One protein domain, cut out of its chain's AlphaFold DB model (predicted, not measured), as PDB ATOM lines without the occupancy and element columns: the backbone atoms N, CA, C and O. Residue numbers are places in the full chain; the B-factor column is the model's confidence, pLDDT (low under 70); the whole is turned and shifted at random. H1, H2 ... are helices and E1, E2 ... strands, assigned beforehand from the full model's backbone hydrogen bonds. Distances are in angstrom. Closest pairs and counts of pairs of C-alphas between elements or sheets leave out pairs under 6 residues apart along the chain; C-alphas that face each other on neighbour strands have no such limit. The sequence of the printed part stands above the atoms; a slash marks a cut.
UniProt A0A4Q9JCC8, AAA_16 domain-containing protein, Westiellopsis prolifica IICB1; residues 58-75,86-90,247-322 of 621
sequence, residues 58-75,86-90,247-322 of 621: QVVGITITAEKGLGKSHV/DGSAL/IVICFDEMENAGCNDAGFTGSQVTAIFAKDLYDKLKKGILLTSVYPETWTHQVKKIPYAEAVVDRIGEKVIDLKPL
ATOM      1  N   GLN A  58      89.649 120.216 123.663       94.75
ATOM      2  CA  GLN A  58      88.576 119.542 122.924       94.75
ATOM      3  C   GLN A  58      88.846 118.040 122.858       94.75
ATOM      4  O   GLN A  58      88.025 117.230 123.276       94.75
ATOM      5  N   VAL A  59      90.044 117.680 122.403       96.88
ATOM      6  CA  VAL A  59      90.474 116.291 122.260       96.88
ATOM      7  C   VAL A  59      91.850 116.116 122.898       96.88
ATOM      8  O   VAL A  59      92.641 117.063 122.949       96.88
ATOM      9  N   VAL A  60      92.107 114.925 123.438       97.75
ATOM     10  CA  VAL A  60      93.414 114.514 123.967       97.75
ATOM     11  C   VAL A  60      93.718 113.102 123.474       97.75
ATOM     12  O   VAL A  60      92.890 112.207 123.642       97.75
ATOM     13  N   GLY A  61      94.898 112.893 122.888       97.44
ATOM     14  CA  GLY A  61      95.394 111.559 122.549       97.44
ATOM     15  C   GLY A  61      96.378 111.039 123.590       97.44
ATOM     16  O   GLY A  61      97.272 111.755 124.047       97.44
ATOM     17  N   ILE A  62      96.189 109.791 123.997       97.75
ATOM     18  CA  ILE A  62      97.025 109.105 124.971       97.75
ATOM     19  C   ILE A  62      97.414 107.751 124.388       97.75
ATOM     20  O   ILE A  62      96.556 106.901 124.166       97.75
ATOM     21  N   THR A  63      98.712 107.516 124.226       96.50
ATOM     22  CA  THR A  63      99.254 106.205 123.869       96.50
ATOM     23  C   THR A  63      99.845 105.538 125.108       96.50
ATOM     24  O   THR A  63     100.772 106.067 125.717       96.50
ATOM     25  N   ILE A  64      99.351 104.357 125.465       96.12
ATOM     26  CA  ILE A  64      99.961 103.458 126.443       96.12
ATOM     27  C   ILE A  64     100.907 102.505 125.710       96.12
ATOM     28  O   ILE A  64     100.487 101.722 124.856       96.12
ATOM     29  N   THR A  65     102.180 102.540 126.087       94.38
ATOM     30  CA  THR A  65     103.230 101.644 125.599       94.38
ATOM     31  C   THR A  65     103.582 100.628 126.678       94.38
ATOM     32  O   THR A  65     103.936 100.979 127.803       94.38
ATOM     33  N   ALA A  66     103.463  99.336 126.372       92.50
ATOM     34  CA  ALA A  66     103.907  98.293 127.298       92.50
ATOM     35  C   ALA A  66     104.105  96.947 126.613       92.50
ATOM     36  O   ALA A  66     103.320  96.584 125.734       92.50
ATOM     37  N   GLU A  67     105.075  96.171 127.098       89.69
ATOM     38  CA  GLU A  67     105.257  94.781 126.679       89.69
ATOM     39  C   GLU A  67     104.016  93.921 126.973       89.69
ATOM     40  O   GLU A  67     103.096  94.283 127.731       89.69
ATOM     41  N   LYS A  68     103.976  92.752 126.339       87.88
ATOM     42  CA  LYS A  68     102.928  91.752 126.543       87.88
ATOM     43  C   LYS A  68     102.835  91.372 128.027       87.88
ATOM     44  O   LYS A  68     103.841  91.124 128.682       87.88
ATOM     45  N   GLY A  69     101.616  91.366 128.573       87.12
ATOM     46  CA  GLY A  69     101.356  90.947 129.955       87.12
ATOM     47  C   GLY A  69     101.669  91.958 131.075       87.12
ATOM     48  O   GLY A  69     101.590  91.569 132.239       87.12
ATOM     49  N   LEU A  70     101.975  93.236 130.783       90.81
ATOM     50  CA  LEU A  70     102.134  94.290 131.817       90.81
ATOM     51  C   LEU A  70     100.815  94.872 132.355       90.81
ATOM     52  O   LEU A  70     100.835  95.605 133.342       90.81
ATOM     53  N   GLY A  71      99.680  94.565 131.722       89.75
ATOM     54  CA  GLY A  71      98.360  95.013 132.181       89.75
ATOM     55  C   GLY A  71      97.737  96.176 131.401       89.75
ATOM     56  O   GLY A  71      96.954  96.918 131.979       89.75
ATOM     57  N   LYS A  72      98.024  96.326 130.096       91.44
ATOM     58  CA  LYS A  72      97.360  97.330 129.233       91.44
ATOM     59  C   LYS A  72      95.832  97.215 129.290       91.44
ATOM     60  O   LYS A  72      95.158  98.139 129.735       91.44
ATOM     61  N   SER A  73      95.302  96.034 128.981       89.94
ATOM     62  CA  SER A  73      93.861  95.764 129.009       89.94
ATOM     63  C   SER A  73      93.266  95.806 130.428       89.94
ATOM     64  O   SER A  73      92.097  96.141 130.584       89.94
ATOM     65  N   HIS A  74      94.067  95.578 131.483       89.88
ATOM     66  CA  HIS A  74      93.638  95.814 132.875       89.88
ATOM     67  C   HIS A  74      93.400  97.306 133.146       89.88
ATOM     68  O   HIS A  74      92.368  97.666 133.703       89.88
ATOM     69  N   VAL A  75      94.315  98.185 132.717       93.81
ATOM     70  CA  VAL A  75      94.137  99.641 132.851       93.81
ATOM     71  C   VAL A  75      92.907 100.107 132.067       93.81
ATOM     72  O   VAL A  75      92.119 100.897 132.584       93.81
ATOM     73  N   ASP A  86      80.763 106.460 137.628       94.69
ATOM     74  CA  ASP A  86      80.615 107.911 137.818       94.69
ATOM     75  C   ASP A  86      79.907 108.650 136.668       94.69
ATOM     76  O   ASP A  86      79.454 109.785 136.842       94.69
ATOM     77  N   GLY A  87      79.779 108.024 135.494       94.38
ATOM     78  CA  GLY A  87      79.152 108.623 134.317       94.38
ATOM     79  C   GLY A  87      79.908 109.813 133.731       94.38
ATOM     80  O   GLY A  87      79.298 110.636 133.035       94.38
ATOM     81  N   SER A  88      81.210 109.926 134.005       94.94
ATOM     82  CA  SER A  88      82.045 111.058 133.596       94.94
ATOM     83  C   SER A  88      82.272 111.142 132.081       94.94
ATOM     84  O   SER A  88      82.431 112.250 131.556       94.94
ATOM     85  N   ALA A  89      82.215 110.011 131.373       97.12
ATOM     86  CA  ALA A  89      82.292 109.917 129.917       97.12
ATOM     87  C   ALA A  89      81.556 108.667 129.399       97.12
ATOM     88  O   ALA A  89      81.300 107.731 130.157       97.12
ATOM     89  N   LEU A  90      81.230 108.651 128.103       97.25
ATOM     90  CA  LEU A  90      80.873 107.412 127.399       97.25
ATOM     91  C   LEU A  90      82.141 106.664 126.971       97.25
ATOM     92  O   LEU A  90      83.208 107.268 126.846       97.25
ATOM     93  N   ILE A 247      83.607 111.443 125.140       97.25
ATOM     94  CA  ILE A 247      83.731 110.027 124.798       97.25
ATOM     95  C   ILE A 247      85.186 109.572 124.908       97.25
ATOM     96  O   ILE A 247      86.096 110.272 124.466       97.25
ATOM     97  N   VAL A 248      85.412 108.403 125.500       98.25
ATOM     98  CA  VAL A 248      86.708 107.721 125.510       98.25
ATOM     99  C   VAL A 248      86.660 106.608 124.474       98.25
ATOM    100  O   VAL A 248      85.860 105.682 124.601       98.25
ATOM    101  N   ILE A 249      87.504 106.702 123.449       97.94
ATOM    102  CA  ILE A 249      87.621 105.698 122.390       97.94
ATOM    103  C   ILE A 249      88.952 104.980 122.566       97.94
ATOM    104  O   ILE A 249      90.014 105.589 122.428       97.94
ATOM    105  N   CYS A 250      88.881 103.690 122.879       96.81
ATOM    106  CA  CYS A 250      90.034 102.838 123.118       96.81
ATOM    107  C   CYS A 250      90.330 101.963 121.899       96.81
ATOM    108  O   CYS A 250      89.482 101.165 121.500       96.81
ATOM    109  N   PHE A 251      91.546 102.072 121.373       94.69
ATOM    110  CA  PHE A 251      92.141 101.137 120.424       94.69
ATOM    111  C   PHE A 251      93.132 100.254 121.178       94.69
ATOM    112  O   PHE A 251      94.188 100.729 121.600       94.69
ATOM    113  N   ASP A 252      92.768  98.994 121.385       91.06
ATOM    114  CA  ASP A 252      93.615  97.975 122.008       91.06
ATOM    115  C   ASP A 252      94.081  96.965 120.958       91.06
ATOM    116  O   ASP A 252      93.492  96.890 119.882       91.06
ATOM    117  N   GLU A 253      95.145  96.220 121.260       81.62
ATOM    118  CA  GLU A 253      95.653  95.128 120.406       81.62
ATOM    119  C   GLU A 253      95.779  95.512 118.914       81.62
ATOM    120  O   GLU A 253      95.368  94.782 118.013       81.62
ATOM    121  N   MET A 254      96.352  96.685 118.625       76.12
ATOM    122  CA  MET A 254      96.469  97.203 117.254       76.12
ATOM    123  C   MET A 254      97.330  96.330 116.328       76.12
ATOM    124  O   MET A 254      97.304  96.503 115.106       76.12
ATOM    125  N   GLU A 255      98.106  95.410 116.893       75.38
ATOM    126  CA  GLU A 255      99.057  94.537 116.213       75.38
ATOM    127  C   GLU A 255      98.409  93.368 115.452       75.38
ATOM    128  O   GLU A 255      98.842  92.220 115.554       75.38
ATOM    129  N   ASN A 256      97.393  93.653 114.634       70.06
ATOM    130  CA  ASN A 256      96.800  92.649 113.753       70.06
ATOM    131  C   ASN A 256      97.820  92.136 112.729       70.06
ATOM    132  O   ASN A 256      98.511  92.910 112.057       70.06
ATOM    133  N   ALA A 257      97.867  90.813 112.569       67.25
ATOM    134  CA  ALA A 257      98.656  90.173 111.530       67.25
ATOM    135  C   ALA A 257      98.062  90.487 110.146       67.25
ATOM    136  O   ALA A 257      96.891  90.216 109.889       67.25
ATOM    137  N   GLY A 258      98.881  91.033 109.246       79.25
ATOM    138  CA  GLY A 258      98.504  91.321 107.861       79.25
ATOM    139  C   GLY A 258      98.686  92.784 107.462       79.25
ATOM    140  O   GLY A 258      99.076  93.633 108.267       79.25
ATOM    141  N   CYS A 259      98.407  93.057 106.189       85.81
ATOM    142  CA  CYS A 259      98.416  94.399 105.620       85.81
ATOM    143  C   CYS A 259      97.144  94.640 104.807       85.81
ATOM    144  O   CYS A 259      96.561  93.698 104.271       85.81
ATOM    145  N   ASN A 260      96.746  95.904 104.691       88.12
ATOM    146  CA  ASN A 260      95.720  96.315 103.737       88.12
ATOM    147  C   ASN A 260      96.259  96.318 102.292       88.12
ATOM    148  O   ASN A 260      97.449  96.083 102.056       88.12
ATOM    149  N   ASP A 261      95.406  96.652 101.323       87.12
ATOM    150  CA  ASP A 261      95.758  96.642  99.893       87.12
ATOM    151  C   ASP A 261      96.867  97.651  99.537       87.12
ATOM    152  O   ASP A 261      97.563  97.500  98.532       87.12
ATOM    153  N   ALA A 262      97.062  98.673 100.375       87.69
ATOM    154  CA  ALA A 262      98.127  99.665 100.248       87.69
ATOM    155  C   ALA A 262      99.439  99.252 100.948       87.69
ATOM    156  O   ALA A 262     100.414 100.003 100.915       87.69
ATOM    157  N   GLY A 263      99.488  98.071 101.572       89.12
ATOM    158  CA  GLY A 263     100.666  97.544 102.260       89.12
ATOM    159  C   GLY A 263     100.860  98.053 103.692       89.12
ATOM    160  O   GLY A 263     101.883  97.740 104.301       89.12
ATOM    161  N   PHE A 264      99.905  98.804 104.250       90.50
ATOM    162  CA  PHE A 264      99.955  99.247 105.644       90.50
ATOM    163  C   PHE A 264      99.557  98.121 106.592       90.50
ATOM    164  O   PHE A 264      98.539  97.460 106.393       90.50
ATOM    165  N   THR A 265     100.343  97.951 107.651       90.69
ATOM    166  CA  THR A 265     100.052  97.011 108.747       90.69
ATOM    167  C   THR A 265      98.831  97.450 109.557       90.69
ATOM    168  O   THR A 265      98.479  98.633 109.560       90.69
ATOM    169  N   GLY A 266      98.215  96.529 110.307       88.69
ATOM    170  CA  GLY A 266      97.065  96.837 111.171       88.69
ATOM    171  C   GLY A 266      97.302  98.014 112.125       88.69
ATOM    172  O   GLY A 266      96.463  98.917 112.218       88.69
ATOM    173  N   SER A 267      98.489  98.080 112.732       90.19
ATOM    174  CA  SER A 267      98.887  99.178 113.618       90.19
ATOM    175  C   SER A 267      98.924 100.522 112.898       90.19
ATOM    176  O   SER A 267      98.527 101.546 113.452       90.19
ATOM    177  N   GLN A 268      99.392 100.537 111.648       92.38
ATOM    178  CA  GLN A 268      99.479 101.759 110.854       92.38
ATOM    179  C   GLN A 268      98.102 102.224 110.386       92.38
ATOM    180  O   GLN A 268      97.794 103.406 110.514       92.38
ATOM    181  N   VAL A 269      97.262 101.303 109.905       92.62
ATOM    182  CA  VAL A 269      95.880 101.606 109.501       92.62
ATOM    183  C   VAL A 269      95.098 102.179 110.684       92.62
ATOM    184  O   VAL A 269      94.484 103.237 110.563       92.62
ATOM    185  N   THR A 270      95.194 101.542 111.853       92.06
ATOM    186  CA  THR A 270      94.490 101.989 113.061       92.06
ATOM    187  C   THR A 270      95.024 103.332 113.569       92.06
ATOM    188  O   THR A 270      94.238 104.186 113.965       92.06
ATOM    189  N   ALA A 271      96.339 103.581 113.503       93.00
ATOM    190  CA  ALA A 271      96.921 104.869 113.892       93.00
ATOM    191  C   ALA A 271      96.485 106.022 112.970       93.00
ATOM    192  O   ALA A 271      96.172 107.111 113.454       93.00
ATOM    193  N   ILE A 272      96.438 105.787 111.651       93.50
ATOM    194  CA  ILE A 272      95.936 106.766 110.671       93.50
ATOM    195  C   ILE A 272      94.459 107.063 110.946       93.50
ATOM    196  O   ILE A 272      94.080 108.228 111.059       93.50
ATOM    197  N   PHE A 273      93.651 106.022 111.138       93.94
ATOM    198  CA  PHE A 273      92.231 106.167 111.435       93.94
ATOM    199  C   PHE A 273      91.975 106.901 112.760       93.94
ATOM    200  O   PHE A 273      91.162 107.821 112.812       93.94
ATOM    201  N   ALA A 274      92.719 106.575 113.821       94.19
ATOM    202  CA  ALA A 274      92.646 107.283 115.098       94.19
ATOM    203  C   ALA A 274      93.009 108.769 114.940       94.19
ATOM    204  O   ALA A 274      92.336 109.633 115.500       94.19
ATOM    205  N   LYS A 275      94.020 109.094 114.126       94.38
ATOM    206  CA  LYS A 275      94.344 110.482 113.778       94.38
ATOM    207  C   LYS A 275      93.188 111.174 113.040       94.38
ATOM    208  O   LYS A 275      92.901 112.335 113.327       94.38
ATOM    209  N   ASP A 276      92.518 110.492 112.116       93.94
ATOM    210  CA  ASP A 276      91.379 111.069 111.399       93.94
ATOM    211  C   ASP A 276      90.170 111.281 112.316       93.94
ATOM    212  O   ASP A 276      89.518 112.319 112.228       93.94
ATOM    213  N   LEU A 277      89.922 110.372 113.264       94.56
ATOM    214  CA  LEU A 277      88.929 110.577 114.318       94.56
ATOM    215  C   LEU A 277      89.290 111.755 115.225       94.56
ATOM    216  O   LEU A 277      88.418 112.564 115.533       94.56
ATOM    217  N   TYR A 278      90.561 111.893 115.621       94.88
ATOM    218  CA  TYR A 278      91.029 113.012 116.448       94.88
ATOM    219  C   TYR A 278      90.642 114.359 115.830       94.88
ATOM    220  O   TYR A 278      90.124 115.233 116.517       94.88
ATOM    221  N   ASP A 279      90.857 114.508 114.520       92.56
ATOM    222  CA  ASP A 279      90.557 115.738 113.780       92.56
ATOM    223  C   ASP A 279      89.052 116.032 113.650       92.56
ATOM    224  O   ASP A 279      88.675 117.146 113.278       92.56
ATOM    225  N   LYS A 280      88.188 115.038 113.889       90.44
ATOM    226  CA  LYS A 280      86.728 115.152 113.740       90.44
ATOM    227  C   LYS A 280      85.973 115.159 115.063       90.44
ATOM    228  O   LYS A 280      84.820 115.572 115.080       90.44
ATOM    229  N   LEU A 281      86.595 114.734 116.157       92.56
ATOM    230  CA  LEU A 281      85.989 114.733 117.482       92.56
ATOM    231  C   LEU A 281      85.837 116.159 118.031       92.56
ATOM    232  O   LEU A 281      86.801 116.915 118.107       92.56
ATOM    233  N   LYS A 282      84.630 116.506 118.496       93.69
ATOM    234  CA  LYS A 282      84.384 117.765 119.220       93.69
ATOM    235  C   LYS A 282      84.823 117.687 120.684       93.69
ATOM    236  O   LYS A 282      85.420 118.639 121.191       93.69
ATOM    237  N   LYS A 283      84.509 116.582 121.374       95.00
ATOM    238  CA  LYS A 283      84.908 116.328 122.769       95.00
ATOM    239  C   LYS A 283      85.246 114.858 122.987       95.00
ATOM    240  O   LYS A 283      84.347 114.021 123.043       95.00
ATOM    241  N   GLY A 284      86.521 114.529 123.169       96.31
ATOM    242  CA  GLY A 284      86.884 113.128 123.363       96.31
ATOM    243  C   GLY A 284      88.315 112.859 123.794       96.31
ATOM    244  O   GLY A 284      89.170 113.740 123.832       96.31
ATOM    245  N   ILE A 285      88.553 111.608 124.156       97.88
ATOM    246  CA  ILE A 285      89.855 111.081 124.531       97.88
ATOM    247  C   ILE A 285      90.104 109.881 123.631       97.88
ATOM    248  O   ILE A 285      89.302 108.946 123.611       97.88
ATOM    249  N   LEU A 286      91.207 109.911 122.892       97.56
ATOM    250  CA  LEU A 286      91.686 108.745 122.163       97.56
ATOM    251  C   LEU A 286      92.707 108.032 123.031       97.56
ATOM    252  O   LEU A 286      93.731 108.614 123.381       97.56
ATOM    253  N   LEU A 287      92.411 106.790 123.388       97.25
ATOM    254  CA  LEU A 287      93.312 105.929 124.131       97.25
ATOM    255  C   LEU A 287      93.811 104.829 123.204       97.25
ATOM    256  O   LEU A 287      93.029 104.065 122.653       97.25
ATOM    257  N   THR A 288      95.118 104.739 123.039       95.25
ATOM    258  CA  THR A 288      95.747 103.785 122.135       95.25
ATOM    259  C   THR A 288      96.708 102.900 122.915       95.25
ATOM    260  O   THR A 288      97.523 103.407 123.675       95.25
ATOM    261  N   SER A 289      96.627 101.583 122.757       93.19
ATOM    262  CA  SER A 289      97.463 100.598 123.449       93.19
ATOM    263  C   SER A 289      98.304  99.843 122.423       93.19
ATOM    264  O   SER A 289      97.761  99.242 121.499       93.19
ATOM    265  N   VAL A 290      99.633  99.924 122.558       91.81
ATOM    266  CA  VAL A 290     100.596  99.339 121.605       91.81
ATOM    267  C   VAL A 290     101.845  98.799 122.301       91.81
ATOM    268  O   VAL A 290     102.212  99.224 123.403       91.81
ATOM    269  N   TYR A 291     102.554  97.888 121.638       92.44
ATOM    270  CA  TYR A 291     103.905  97.504 122.032       92.44
ATOM    271  C   TYR A 291     104.918  98.631 121.753       92.44
ATOM    272  O   TYR A 291     104.786  99.357 120.759       92.44
ATOM    273  N   PRO A 292     105.971  98.774 122.584       92.44
ATOM    274  CA  PRO A 292     107.023  99.772 122.367       92.44
ATOM    275  C   PRO A 292     107.699  99.659 120.991       92.44
ATOM    276  O   PRO A 292     107.977 100.676 120.342       92.44
ATOM    277  N   GLU A 293     107.918  98.431 120.512       92.38
ATOM    278  CA  GLU A 293     108.483  98.176 119.184       92.38
ATOM    279  C   GLU A 293     107.528  98.604 118.067       92.38
ATOM    280  O   GLU A 293     107.944  99.310 117.148       92.38
ATOM    281  N   THR A 294     106.237  98.268 118.169       91.62
ATOM    282  CA  THR A 294     105.197  98.708 117.225       91.62
ATOM    283  C   THR A 294     105.148 100.231 117.132       91.62
ATOM    284  O   THR A 294     105.172 100.801 116.037       91.62
ATOM    285  N   TRP A 295     105.150 100.916 118.278       93.12
ATOM    286  CA  TRP A 295     105.164 102.376 118.335       93.12
ATOM    287  C   TRP A 295     106.381 102.965 117.610       93.12
ATOM    288  O   TRP A 295     106.256 103.881 116.793       93.12
ATOM    289  N   THR A 296     107.566 102.413 117.869       92.44
ATOM    290  CA  THR A 296     108.842 102.951 117.376       92.44
ATOM    291  C   THR A 296     109.110 102.617 115.909       92.44
ATOM    292  O   THR A 296     109.611 103.461 115.159       92.44
ATOM    293  N   HIS A 297     108.785 101.396 115.490       92.44
ATOM    294  CA  HIS A 297     109.171 100.851 114.191       92.44
ATOM    295  C   HIS A 297     108.038 100.837 113.165       92.44
ATOM    296  O   HIS A 297     108.333 100.802 111.974       92.44
ATOM    297  N   GLN A 298     106.772 100.916 113.586       91.06
ATOM    298  CA  GLN A 298     105.632 100.957 112.667       91.06
ATOM    299  C   GLN A 298     104.952 102.325 112.686       91.06
ATOM    300  O   GLN A 298     104.938 103.002 111.657       91.06
ATOM    301  N   VAL A 299     104.447 102.770 113.843       91.38
ATOM    302  CA  VAL A 299     103.646 104.007 113.946       91.38
ATOM    303  C   VAL A 299     104.487 105.251 113.656       91.38
ATOM    304  O   VAL A 299     104.144 106.050 112.787       91.38
ATOM    305  N   LYS A 300     105.661 105.379 114.285       92.19
ATOM    306  CA  LYS A 300     106.605 106.483 114.024       92.19
ATOM    307  C   LYS A 300     107.267 106.441 112.640       92.19
ATOM    308  O   LYS A 300     108.070 107.316 112.321       92.19
ATOM    309  N   LYS A 301     106.977 105.421 111.828       91.38
ATOM    310  CA  LYS A 301     107.530 105.239 110.479       91.38
ATOM    311  C   LYS A 301     106.491 105.406 109.367       91.38
ATOM    312  O   LYS A 301     106.846 105.271 108.200       91.38
ATOM    313  N   ILE A 302     105.238 105.719 109.704       89.19
ATOM    314  CA  ILE A 302     104.189 106.029 108.722       89.19
ATOM    315  C   ILE A 302     104.574 107.298 107.932       89.19
ATOM    316  O   ILE A 302     105.192 108.211 108.492       89.19
ATOM    317  N   PRO A 303     104.208 107.414 106.642       80.75
ATOM    318  CA  PRO A 303     104.234 108.699 105.948       80.75
ATOM    319  C   PRO A 303     103.475 109.770 106.751       80.75
ATOM    320  O   PRO A 303     102.340 109.547 107.156       80.75
ATOM    321  N   TYR A 304     104.089 110.932 106.992       83.62
ATOM    322  CA  TYR A 304     103.533 111.984 107.865       83.62
ATOM    323  C   TYR A 304     103.361 111.567 109.340       83.62
ATOM    324  O   TYR A 304     102.474 112.072 110.027       83.62
ATOM    325  N   ALA A 305     104.223 110.675 109.845       84.62
ATOM    326  CA  ALA A 305     104.189 110.198 111.230       84.62
ATOM    327  C   ALA A 305     104.122 111.315 112.280       84.62
ATOM    328  O   ALA A 305     103.436 111.127 113.276       84.62
ATOM    329  N   GLU A 306     104.767 112.469 112.072       89.62
ATOM    330  CA  GLU A 306     104.688 113.610 113.004       89.62
ATOM    331  C   GLU A 306     103.233 114.024 113.258       89.62
ATOM    332  O   GLU A 306     102.787 114.075 114.398       89.62
ATOM    333  N   ALA A 307     102.442 114.171 112.192       90.94
ATOM    334  CA  ALA A 307     101.039 114.552 112.281       90.94
ATOM    335  C   ALA A 307     100.175 113.508 113.012       90.94
ATOM    336  O   ALA A 307      99.184 113.876 113.644       90.94
ATOM    337  N   VAL A 308     100.517 112.221 112.898       92.00
ATOM    338  CA  VAL A 308      99.841 111.126 113.609       92.00
ATOM    339  C   VAL A 308     100.250 111.128 115.080       92.00
ATOM    340  O   VAL A 308      99.387 111.160 115.956       92.00
ATOM    341  N   VAL A 309     101.555 111.152 115.352       92.81
ATOM    342  CA  VAL A 309     102.143 111.094 116.696       92.81
ATOM    343  C   VAL A 309     101.727 112.294 117.541       92.81
ATOM    344  O   VAL A 309     101.360 112.091 118.692       92.81
ATOM    345  N   ASP A 310     101.692 113.503 116.979       92.94
ATOM    346  CA  ASP A 310     101.274 114.717 117.695       92.94
ATOM    347  C   ASP A 310      99.820 114.656 118.182       92.94
ATOM    348  O   ASP A 310      99.459 115.315 119.157       92.94
ATOM    349  N   ARG A 311      98.978 113.867 117.507       93.44
ATOM    350  CA  ARG A 311      97.558 113.716 117.839       93.44
ATOM    351  C   ARG A 311      97.315 112.547 118.770       93.44
ATOM    352  O   ARG A 311      96.783 112.747 119.852       93.44
ATOM    353  N   ILE A 312      97.692 111.334 118.362       93.12
ATOM    354  CA  ILE A 312      97.375 110.121 119.132       93.12
ATOM    355  C   ILE A 312      98.345 109.920 120.302       93.12
ATOM    356  O   ILE A 312      97.970 109.340 121.312       93.12
ATOM    357  N   GLY A 313      99.569 110.443 120.185       90.75
ATOM    358  CA  GLY A 313     100.637 110.346 121.175       90.75
ATOM    359  C   GLY A 313     100.971 111.668 121.861       90.75
ATOM    360  O   GLY A 313     102.111 111.823 122.298       90.75
ATOM    361  N   GLU A 314     100.016 112.604 121.982       93.44
ATOM    362  CA  GLU A 314     100.197 113.849 122.757       93.44
ATOM    363  C   GLU A 314     100.751 113.540 124.158       93.44
ATOM    364  O   GLU A 314     101.630 114.237 124.674       93.44
ATOM    365  N   LYS A 315     100.270 112.445 124.758       95.31
ATOM    366  CA  LYS A 315     100.897 111.812 125.914       95.31
ATOM    367  C   LYS A 315     101.233 110.365 125.589       95.31
ATOM    368  O   LYS A 315     100.342 109.590 125.260       95.31
ATOM    369  N   VAL A 316     102.494 109.986 125.762       95.94
ATOM    370  CA  VAL A 316     102.930 108.586 125.707       95.94
ATOM    371  C   VAL A 316     103.267 108.130 127.122       95.94
ATOM    372  O   VAL A 316     104.019 108.811 127.821       95.94
ATOM    373  N   ILE A 317     102.673 107.025 127.564       96.69
ATOM    374  CA  ILE A 317     102.773 106.528 128.936       96.69
ATOM    375  C   ILE A 317     103.258 105.086 128.923       96.69
ATOM    376  O   ILE A 317     102.547 104.188 128.476       96.69
ATOM    377  N   ASP A 318     104.427 104.862 129.513       96.00
ATOM    378  CA  ASP A 318     104.944 103.517 129.731       96.00
ATOM    379  C   ASP A 318     104.332 102.885 130.989       96.00
ATOM    380  O   ASP A 318     104.309 103.489 132.075       96.00
ATOM    381  N   LEU A 319     103.850 101.646 130.866       94.94
ATOM    382  CA  LEU A 319     103.507 100.842 132.041       94.94
ATOM    383  C   LEU A 319     104.771 100.317 132.716       94.94
ATOM    384  O   LEU A 319     105.797 100.083 132.077       94.94
ATOM    385  N   LYS A 320     104.691 100.116 134.029       92.81
ATOM    386  CA  LYS A 320     105.841  99.706 134.835       92.81
ATOM    387  C   LYS A 320     105.741  98.224 135.201       92.81
ATOM    388  O   LYS A 320     104.645  97.753 135.507       92.81
ATOM    389  N   PRO A 321     106.867  97.490 135.213       93.88
ATOM    390  CA  PRO A 321     106.920  96.178 135.842       93.88
ATOM    391  C   PRO A 321     106.635  96.266 137.345       93.88
ATOM    392  O   PRO A 321     106.866  97.306 137.972       93.88
ATOM    393  N   LEU A 322     106.182  95.156 137.922       94.31
ATOM    394  CA  LEU A 322     105.765  95.085 139.317       94.31
ATOM    395  C   LEU A 322     106.960  95.164 140.265       94.31
ATOM    396  O   LEU A 322     108.026  94.617 139.998       94.31
TER     397      LEU A 322
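Overview. This is residues 58 to 75, 86 to 90 and 247 to 322 of the 621 residues of the protein "AAA_16 domain-containing protein" of Westiellopsis prolifica IICB1 (UniProt A0A4Q9JCC8). Four parallel strands form one sheet, a wall with helices H2, H3 and H4 over one face in two layers, while short H1 only grazes it. A long loop, residues 252 to 265, joins E2 to H2. The printed part has 99 residues, with four named helices and four named strands, E1 H1 E2 H2 E3 H3 H4 E4 along the chain; the sheet's order is E2, E3, E1, E4 and the class is mixed. It is compact, with a radius of gyration of the C-alphas of 13.3 A, and flat, spanning 42 by 37 by 20 A.

Along the chain. Inner strands E1, residues 59 to 65 from C-alpha (90.474, 116.291, 122.260), and E3, residues 284 to 290, measure 19.7 A and 19.5 A. Edge strands are E2, residues 247 to 251, 13.0 A, and E4, residues 315 to 318, 10.0 A, ending at C-alpha (104.944, 103.517, 129.731). H2 is residues 266 to 278, 18.1 A; H1 72 to 75, 5.4 A; H3 292 to 297, 8.5 A; H4 305 to 312, 10.4 A.

Arrangement. N 62 and O 286 join E1 and E3 within hydrogen-bond range at 2.8 A, N 251 and O 287 E2 and E3 at 2.8 A, N 317 and O 63 E4 and E1 at 2.8 A. E2, H2, E3 is a strand-helix-strand unit, parallel neighbours with a helix between, and its crossover is right-handed; E3, H3 H4, E4 is a split one, with E1 between its strands, also right-handed. H2 is over E3, height 9.6 A, along the strands at 12 degrees on the local plane. H2 and H4 touch, closest C-alphas Lys 275 and Val 308 at 5.5 A, at a steep tilt of 63 degrees. H3 and H4 each stand up from the sheet at 62 degrees. Every O i to N i+4 pair is within hydrogen-bond range in H2 and H3, 3 of 4 in H4; H1 is too short for one.

Size, cuts and confidence. The C-alphas farthest apart, of Asp 86 and Asp 261, are 42.4 A apart. Residues 76 to 85 and 91 to 246 are not printed, with gaps of 16.6 A and 4.7 A between C-alphas. The link from E2 to H2 is long. Only residue 257 is under 70 in pLDDT.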